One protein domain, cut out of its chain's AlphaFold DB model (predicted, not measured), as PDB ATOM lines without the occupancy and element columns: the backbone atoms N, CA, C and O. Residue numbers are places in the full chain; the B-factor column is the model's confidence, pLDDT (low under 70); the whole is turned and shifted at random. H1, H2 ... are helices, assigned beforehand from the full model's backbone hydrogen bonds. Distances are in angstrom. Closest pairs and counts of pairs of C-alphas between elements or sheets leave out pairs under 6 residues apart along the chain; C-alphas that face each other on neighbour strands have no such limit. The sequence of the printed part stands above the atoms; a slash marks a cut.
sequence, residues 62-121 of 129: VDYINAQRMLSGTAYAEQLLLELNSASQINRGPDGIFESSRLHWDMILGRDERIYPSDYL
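This is residues 62 to 121 of the 129 residues of an uncharacterized protein of Angiostrongylus costaricensis (UniProt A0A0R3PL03). A long helix, H2, makes one side of an elongated, rather open arrangement, and two shorter helices pack on the same side of it, H1 folded back over its first part and H3 over its last residues, with a gap between H1 and H3. Beyond the end of H2, residues 89 to 101 run out along the long axis and fold back to H3, and residues 109 to 121 loop away on the side of H3 turned from H2. The printed part has 60 residues, with three named helices in the order H1, H2, H3 and no named strand, and its class is all helix. It is only just loose, close to compact, with a radius of gyration of the C-alphas of 12.6 A, and the C-alphas span 38 by 22 by 17 A.

H1 holds residues 62 to 72 and measures 15.1 A from first to last C-alpha, beginning with C-alpha 62 at (196.368, 190.353, 83.943). After Gly 73 comes H2, residues 74 to 88, the longest helix, 21.1 A from its first C-alpha to C-alpha 88 at (182.979, 188.021, 89.603). Residues 89 to 101 hold no named element. H3 holds residues 102 to 108, is 10.0 A long and ends with C-alpha 108 at (183.686, 193.215, 79.944). Residues 109 to 121 again hold no named element.

H1 and H2 form a helical hairpin and run opposite ways. They touch, with the C-alphas of Arg 69 and Ala 77 the closest, 5.0 A apart. Their lines stand at a steep tilt of 38 degrees. H2 and H3 form a second helical hairpin, also running opposite ways, at a shallow tilt of 28 degrees. H2 touches H3 with residues 84 to 88 alone, and the closest C-alphas, those of Ala 87 and His 104, are 5.9 A apart. H1 and H3 are apart. In the backbones of H1, H2 and H3, every O i to N i+4 pair is within hydrogen-bond range.

The two C-alphas farthest apart, those of Gly 73 and Gly 96, are 38.6 A from each other. The printed part has no cut. The link from H1 to H2 is tight, with 1 residue, and the link from H2 to H3 is long, with 13 residues. The mean pLDDT of the printed part of this predicted model is 75.5. It is under 70 in 24 residues, residues 90 to 103 and residues 112 to 121. H1 and H2 each have a mean of 88, and H3 has 74.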
ATOM      1  N   VAL A  62     195.209 189.527  83.582       85.12
ATOM      2  CA  VAL A  62     196.368 190.353  83.943       85.12
ATOM      3  C   VAL A  62     196.958 191.059  82.719       85.12
ATOM      4  O   VAL A  62     197.311 192.233  82.810       85.12
ATOM      5  N   ASP A  63     197.018 190.382  81.573       85.88
ATOM      6  CA  ASP A  63     197.565 190.943  80.337       85.88
ATOM      7  C   ASP A  63     196.655 192.053  79.802       85.88
ATOM      8  O   ASP A  63     197.141 193.122  79.437       85.88
ATOM      9  N   TYR A  64     195.334 191.861  79.882       85.31
ATOM     10  CA  TYR A  64     194.341 192.891  79.559       85.31
ATOM     11  C   TYR A  64     194.461 194.127  80.451       85.31
ATOM     12  O   TYR A  64     194.493 195.249  79.952       85.31
ATOM     13  N   ILE A  65     194.574 193.946  81.771       87.62
ATOM     14  CA  ILE A  65     194.732 195.068  82.709       87.62
ATOM     15  C   ILE A  65     196.037 195.823  82.428       87.62
ATOM     16  O   ILE A  65     196.063 197.055  82.452       87.62
ATOM     17  N   ASN A  66     197.117 195.100  82.134       89.06
ATOM     18  CA  ASN A  66     198.405 195.702  81.803       89.06
ATOM     19  C   ASN A  66     198.347 196.477  80.483       89.06
ATOM     20  O   ASN A  66     198.809 197.618  80.435       89.06
ATOM     21  N   ALA A  67     197.729 195.911  79.445       87.69
ATOM     22  CA  ALA A  67     197.493 196.601  78.181       87.69
ATOM     23  C   ALA A  67     196.655 197.868  78.398       87.69
ATOM     24  O   ALA A  67     197.013 198.945  77.922       87.69
ATOM     25  N   GLN A  68     195.601 197.777  79.207       87.62
ATOM     26  CA  GLN A  68     194.742 198.910  79.513       87.62
ATOM     27  C   GLN A  68     195.482 200.006  80.285       87.62
ATOM     28  O   GLN A  68     195.328 201.191  79.978       87.62
ATOM     29  N   ARG A  69     196.352 199.625  81.226       91.25
ATOM     30  CA  ARG A  69     197.221 200.554  81.958       91.25
ATOM     31  C   ARG A  69     198.201 201.265  81.023       91.25
ATOM     32  O   ARG A  69     198.454 202.451  81.220       91.25
ATOM     33  N   MET A  70     198.723 200.564  80.016       92.06
ATOM     34  CA  MET A  70     199.607 201.147  79.002       92.06
ATOM     35  C   MET A  70     198.870 202.085  78.036       92.06
ATOM     36  O   MET A  70     199.414 203.128  77.686       92.06
ATOM     37  N   LEU A  71     197.655 201.733  77.609       90.19
ATOM     38  CA  LEU A  71     196.912 202.465  76.574       90.19
ATOM     39  C   LEU A  71     196.102 203.645  77.122       90.19
ATOM     40  O   LEU A  71     196.105 204.726  76.541       90.19
ATOM     41  N   SER A  72     195.389 203.432  78.225       90.12
ATOM     42  CA  SER A  72     194.399 204.375  78.773       90.12
ATOM     43  C   SER A  72     194.819 205.007  80.104       90.12
ATOM     44  O   SER A  72     194.132 205.883  80.629       90.12
ATOM     45  N   GLY A  73     195.968 204.592  80.641       93.06
ATOM     46  CA  GLY A  73     196.496 205.066  81.912       93.06
ATOM     47  C   GLY A  73     196.033 204.246  83.117       93.06
ATOM     48  O   GLY A  73     195.202 203.340  83.039       93.06
ATOM     49  N   THR A  74     196.615 204.560  84.273       92.56
ATOM     50  CA  THR A  74     196.449 203.781  85.508       92.56
ATOM     51  C   THR A  74     195.043 203.863  86.091       92.56
ATOM     52  O   THR A  74     194.517 202.838  86.511       92.56
ATOM     53  N   ALA A  75     194.421 205.044  86.070       92.50
ATOM     54  CA  ALA A  75     193.100 205.262  86.658       92.50
ATOM     55  C   ALA A  75     192.019 204.393  85.996       92.50
ATOM     56  O   ALA A  75     191.214 203.764  86.678       92.50
ATOM     57  N   TYR A  76     192.037 204.303  84.665       91.44
ATOM     58  CA  TYR A  76     191.072 203.490  83.932       91.44
ATOM     59  C   TYR A  76     191.317 201.988  84.141       91.44
ATOM     60  O   TYR A  76     190.374 201.217  84.291       91.44
ATOM     61  N   ALA A  77     192.580 201.560  84.222       90.81
ATOM     62  CA  ALA A  77     192.910 200.167  84.528       90.81
ATOM     63  C   ALA A  77     192.446 199.742  85.935       90.81
ATOM     64  O   ALA A  77     192.015 198.608  86.123       90.81
ATOM     65  N   GLU A  78     192.510 200.639  86.922       91.69
ATOM     66  CA  GLU A  78     191.993 200.380  88.272       91.69
ATOM     67  C   GLU A  78     190.465 200.311  88.304       91.69
ATOM     68  O   GLU A  78     189.908 199.424  88.953       91.69
ATOM     69  N   GLN A  79     189.789 201.185  87.552       92.12
ATOM     70  CA  GLN A  79     188.343 201.103  87.369       92.12
ATOM     71  C   GLN A  79     187.936 199.757  86.750       92.12
ATOM     72  O   GLN A  79     187.061 199.083  87.290       92.12
ATOM     73  N   LEU A  80     188.616 199.319  85.685       88.31
ATOM     74  CA  LEU A  80     188.382 198.016  85.055       88.31
ATOM     75  C   LEU A  80     188.541 196.863  86.063       88.31
ATOM     76  O   LEU A  80     187.762 195.912  86.071       88.31
ATOM     77  N   LEU A  81     189.536 196.945  86.948       89.81
ATOM     78  CA  LEU A  81     189.783 195.935  87.978       89.81
ATOM     79  C   LEU A  81     188.627 195.868  88.995       89.81
ATOM     80  O   LEU A  81     188.193 194.777  89.376       89.81
ATOM     81  N   LEU A  82     188.096 197.023  89.404       89.94
ATOM     82  CA  LEU A  82     186.911 197.107  90.265       89.94
ATOM     83  C   LEU A  82     185.672 196.527  89.576       89.94
ATOM     84  O   LEU A  82     184.928 195.763  90.198       89.94
ATOM     85  N   GLU A  83     185.476 196.836  88.297       86.19
ATOM     86  CA  GLU A  83     184.381 196.297  87.490       86.19
ATOM     87  C   GLU A  83     184.474 194.770  87.383       86.19
ATOM     88  O   GLU A  83     183.504 194.085  87.704       86.19
ATOM     89  N   LEU A  84     185.649 194.214  87.073       85.38
ATOM     90  CA  LEU A  84     185.880 192.764  87.011       85.38
ATOM     91  C   LEU A  84     185.653 192.062  88.358       85.38
ATOM     92  O   LEU A  84     185.092 190.961  88.404       85.38
ATOM     93  N   ASN A  85     186.046 192.693  89.466       86.62
ATOM     94  CA  ASN A  85     185.779 192.165  90.803       86.62
ATOM     95  C   ASN A  85     184.272 192.145  91.090       86.62
ATOM     96  O   ASN A  85     183.736 191.102  91.469       86.62
ATOM     97  N   SER A  86     183.568 193.251  90.834       82.12
ATOM     98  CA  SER A  86     182.109 193.297  90.988       82.12
ATOM     99  C   SER A  86     181.420 192.255  90.105       82.12
ATOM    100  O   SER A  86     180.516 191.550  90.551       82.12
ATOM    101  N   ALA A  87     181.933 192.065  88.890       79.06
ATOM    102  CA  ALA A  87     181.420 191.111  87.934       79.06
ATOM    103  C   ALA A  87     181.586 189.663  88.396       79.06
ATOM    104  O   ALA A  87     180.694 188.843  88.188       79.06
ATOM    105  N   SER A  88     182.699 189.359  89.070       78.06
ATOM    106  CA  SER A  88     182.979 188.021  89.603       78.06
ATOM    107  C   SER A  88     181.952 187.561  90.645       78.06
ATOM    108  O   SER A  88     181.707 186.362  90.773       78.06
ATOM    109  N   GLN A  89     181.331 188.516  91.346       76.25
ATOM    110  CA  GLN A  89     180.364 188.283  92.422       76.25
ATOM    111  C   GLN A  89     178.925 188.136  91.905       76.25
ATOM    112  O   GLN A  89     178.034 187.729  92.650       76.25
ATOM    113  N   ILE A  90     178.679 188.464  90.633       69.94
ATOM    114  CA  ILE A  90     177.355 188.426  90.017       69.94
ATOM    115  C   ILE A  90     177.227 187.145  89.188       69.94
ATOM    116  O   ILE A  90     177.664 187.076  88.041       69.94
ATOM    117  N   ASN A  91     176.550 186.141  89.742       63.78
ATOM    118  CA  ASN A  91     176.087 184.981  88.980       63.78
ATOM    119  C   ASN A  91     174.703 185.294  88.395       63.78
ATOM    120  O   ASN A  91     173.691 185.179  89.082       63.78
ATOM    121  N   ARG A  92     174.661 185.755  87.140       59.97
ATOM    122  CA  ARG A  92     173.412 186.044  86.399       59.97
ATOM    123  C   ARG A  92     173.210 185.160  85.163       59.97
ATOM    124  O   ARG A  92     172.428 185.510  84.286       59.97
ATOM    125  N   GLY A  93     173.892 184.020  85.091       57.34
ATOM    126  CA  GLY A  93     173.650 183.043  84.033       57.34
ATOM    127  C   GLY A  93     172.279 182.364  84.185       57.34
ATOM    128  O   GLY A  93     171.827 182.173  85.314       57.34
ATOM    129  N   PRO A  94     171.598 182.004  83.082       53.88
ATOM    130  CA  PRO A  94     170.454 181.099  83.143       53.88
ATOM    131  C   PRO A  94     170.869 179.757  83.765       53.88
ATOM    132  O   PRO A  94     171.940 179.227  83.442       53.88
ATOM    133  N   ASP A  95     170.018 179.221  84.648       56.00
ATOM    134  CA  ASP A  95     170.259 177.956  85.349       56.00
ATOM    135  C   ASP A  95     170.638 176.848  84.352       56.00
ATOM    136  O   ASP A  95     169.905 176.564  83.401       56.00
ATOM    137  N   GLY A  96     171.804 176.231  84.561       53.12
ATOM    138  CA  GLY A  96     172.287 175.091  83.777       53.12
ATOM    139  C   GLY A  96     173.058 175.408  82.486       53.12
ATOM    140  O   GLY A  96     173.580 174.472  81.886       53.12
ATOM    141  N   ILE A  97     173.177 176.674  82.057       54.00
ATOM    142  CA  ILE A  97     173.999 177.042  80.878       54.00
ATOM    143  C   ILE A  97     175.326 177.675  81.311       54.00
ATOM    144  O   ILE A  97     176.382 177.328  80.783       54.00
ATOM    145  N   PHE A  98     175.296 178.562  82.310       53.59
ATOM    146  CA  PHE A  98     176.495 179.197  82.857       53.59
ATOM    147  C   PHE A  98     176.381 179.330  84.379       53.59
ATOM    148  O   PHE A  98     175.789 180.275  84.887       53.59
ATOM    149  N   GLU A  99     176.996 178.411  85.123       51.72
ATOM    150  CA  GLU A  99     177.034 178.443  86.599       51.72
ATOM    151  C   GLU A  99     178.068 179.441  87.167       51.72
ATOM    152  O   GLU A  99     178.439 179.369  88.336       51.72
ATOM    153  N   SER A 100     178.582 180.373  86.357       59.16
ATOM    154  CA  SER A 100     179.663 181.271  86.780       59.16
ATOM    155  C   SER A 100     179.578 182.665  86.167       59.16
ATOM    156  O   SER A 100     179.030 182.865  85.083       59.16
ATOM    157  N   SER A 101     180.230 183.619  86.827       65.25
ATOM    158  CA  SER A 101     180.484 184.994  86.373       65.25
ATOM    159  C   SER A 101     181.347 185.104  85.107       65.25
ATOM    160  O   SER A 101     181.643 186.208  84.646       65.25
ATOM    161  N   ARG A 102     181.718 183.972  84.496       69.75
ATOM    162  CA  ARG A 102     182.511 183.895  83.266       69.75
ATOM    163  C   ARG A 102     181.893 184.684  82.112       69.75
ATOM    164  O   ARG A 102     182.612 185.405  81.434       69.75
ATOM    165  N   LEU A 103     180.575 184.602  81.934       68.94
ATOM    166  CA  LEU A 103     179.877 185.334  80.872       68.94
ATOM    167  C   LEU A 103     180.013 186.853  81.061       68.94
ATOM    168  O   LEU A 103     180.186 187.599  80.100       68.94
ATOM    169  N   HIS A 104     180.023 187.313  82.314       73.00
ATOM    170  CA  HIS A 104     180.231 188.720  82.624       73.00
ATOM    171  C   HIS A 104     181.643 189.190  82.285       73.00
ATOM    172  O   HIS A 104     181.827 190.286  81.758       73.00
ATOM    173  N   TRP A 105     182.631 188.349  82.591       76.19
ATOM    174  CA  TRP A 105     184.034 188.613  82.300       76.19
ATOM    175  C   TRP A 105     184.292 188.651  80.797       76.19
ATOM    176  O   TRP A 105     184.938 189.581  80.325       76.19
ATOM    177  N   ASP A 106     183.741 187.698  80.046       74.94
ATOM    178  CA  ASP A 106     183.894 187.654  78.590       74.94
ATOM    179  C   ASP A 106     183.248 188.886  77.918       74.94
ATOM    180  O   ASP A 106     183.820 189.422  76.967       74.94
ATOM    181  N   MET A 107     182.139 189.406  78.469       74.50
ATOM    182  CA  MET A 107     181.506 190.653  78.017       74.50
ATOM    183  C   MET A 107     182.361 191.896  78.316       74.50
ATOM    184  O   MET A 107     182.575 192.716  77.427       74.50
ATOM    185  N   ILE A 108     182.862 192.051  79.550       79.31
ATOM    186  CA  ILE A 108     183.686 193.215  79.944       79.31
ATOM    187  C   ILE A 108     185.004 193.243  79.166       79.31
ATOM    188  O   ILE A 108     185.472 194.305  78.765       79.31
ATOM    189  N   LEU A 109     185.600 192.073  78.940       79.69
ATOM    190  CA  LEU A 109     186.873 191.943  78.236       79.69
ATOM    191  C   LEU A 109     186.713 191.954  76.707       79.69
ATOM    192  O   LEU A 109     187.723 191.942  76.002       79.69
ATOM    193  N   GLY A 110     185.478 191.956  76.190       72.62
ATOM    194  CA  GLY A 110     185.195 191.901  74.752       72.62
ATOM    195  C   GLY A 110     185.786 190.660  74.081       72.62
ATOM    196  O   GLY A 110     186.195 190.715  72.925       72.62
ATOM    197  N   ARG A 111     185.911 189.557  74.831       70.62
ATOM    198  CA  ARG A 111     186.635 188.359  74.388       70.62
ATOM    199  C   ARG A 111     185.795 187.483  73.462       70.62
ATOM    200  O   ARG A 111     186.347 186.787  72.613       70.62
ATOM    201  N   ASP A 112     184.476 187.517  73.639       67.25
ATOM    202  CA  ASP A 112     183.516 186.824  72.788       67.25
ATOM    203  C   ASP A 112     182.483 187.819  72.248       67.25
ATOM    204  O   ASP A 112     181.562 188.237  72.945       67.25
ATOM    205  N   GLU A 113     182.647 188.199  70.981       64.19
ATOM    206  CA  GLU A 113     181.749 189.118  70.268       64.19
ATOM    207  C   GLU A 113     180.350 188.530  70.032       64.19
ATOM    208  O   GLU A 113     179.435 189.246  69.628       64.19
ATOM    209  N   ARG A 114     180.171 187.221  70.255       65.94
ATOM    210  CA  ARG A 114     178.872 186.551  70.114       65.94
ATOM    211  C   ARG A 114     177.978 186.766  71.326       65.94
ATOM    212  O   ARG A 114     176.784 186.509  71.220       65.94
ATOM    213  N   ILE A 115     178.552 187.197  72.450       65.31
ATOM    214  CA  ILE A 115     177.815 187.468  73.679       65.31
ATOM    215  C   ILE A 115     177.271 188.887  73.585       65.31
ATOM    216  O   ILE A 115     178.002 189.870  73.727       65.31
ATOM    217  N   TYR A 116     175.967 188.998  73.359       64.38
ATOM    218  CA  TYR A 116     175.299 190.290  73.346       64.38
ATOM    219  C   TYR A 116     174.791 190.644  74.748       64.38
ATOM    220  O   TYR A 116     174.351 189.769  75.494       64.38
ATOM    221  N   PRO A 117     174.730 191.940  75.113       64.25
ATOM    222  CA  PRO A 117     174.108 192.365  76.370       64.25
ATOM    223  C   PRO A 117     172.647 191.898  76.528       64.25
ATOM    224  O   PRO A 117     172.132 191.825  77.640       64.25
ATOM    225  N   SER A 118     171.969 191.570  75.424       63.09
ATOM    226  CA  SER A 118     170.630 190.972  75.417       63.09
ATOM    227  C   SER A 118     170.589 189.556  75.993       63.09
ATOM    228  O   SER A 118     169.592 189.200  76.623       63.09
ATOM    229  N   ASP A 119     171.667 188.781  75.848       62.81
ATOM    230  CA  ASP A 119     171.774 187.414  76.382       62.81
ATOM    231  C   ASP A 119     171.759 187.424  77.919       62.81
ATOM    232  O   ASP A 119     171.321 186.476  78.568       62.81
ATOM    233  N   TYR A 120     172.147 188.560  78.506       59.00
ATOM    234  CA  TYR A 120     172.112 188.849  79.938       59.00
ATOM    235  C   TYR A 120     170.702 189.076  80.500       59.00
ATOM    236  O   TYR A 120     170.492 189.000  81.713       59.00
ATOM    237  N   LEU A 121     169.739 189.424  79.644       60.22
ATOM    238  CA  LEU A 121     168.423 189.901  80.069       60.22
ATOM    239  C   LEU A 121     167.340 188.819  80.048       60.22
ATOM    240  O   LEU A 121     166.225 189.105  80.483       60.22
TER     241      LEU A 121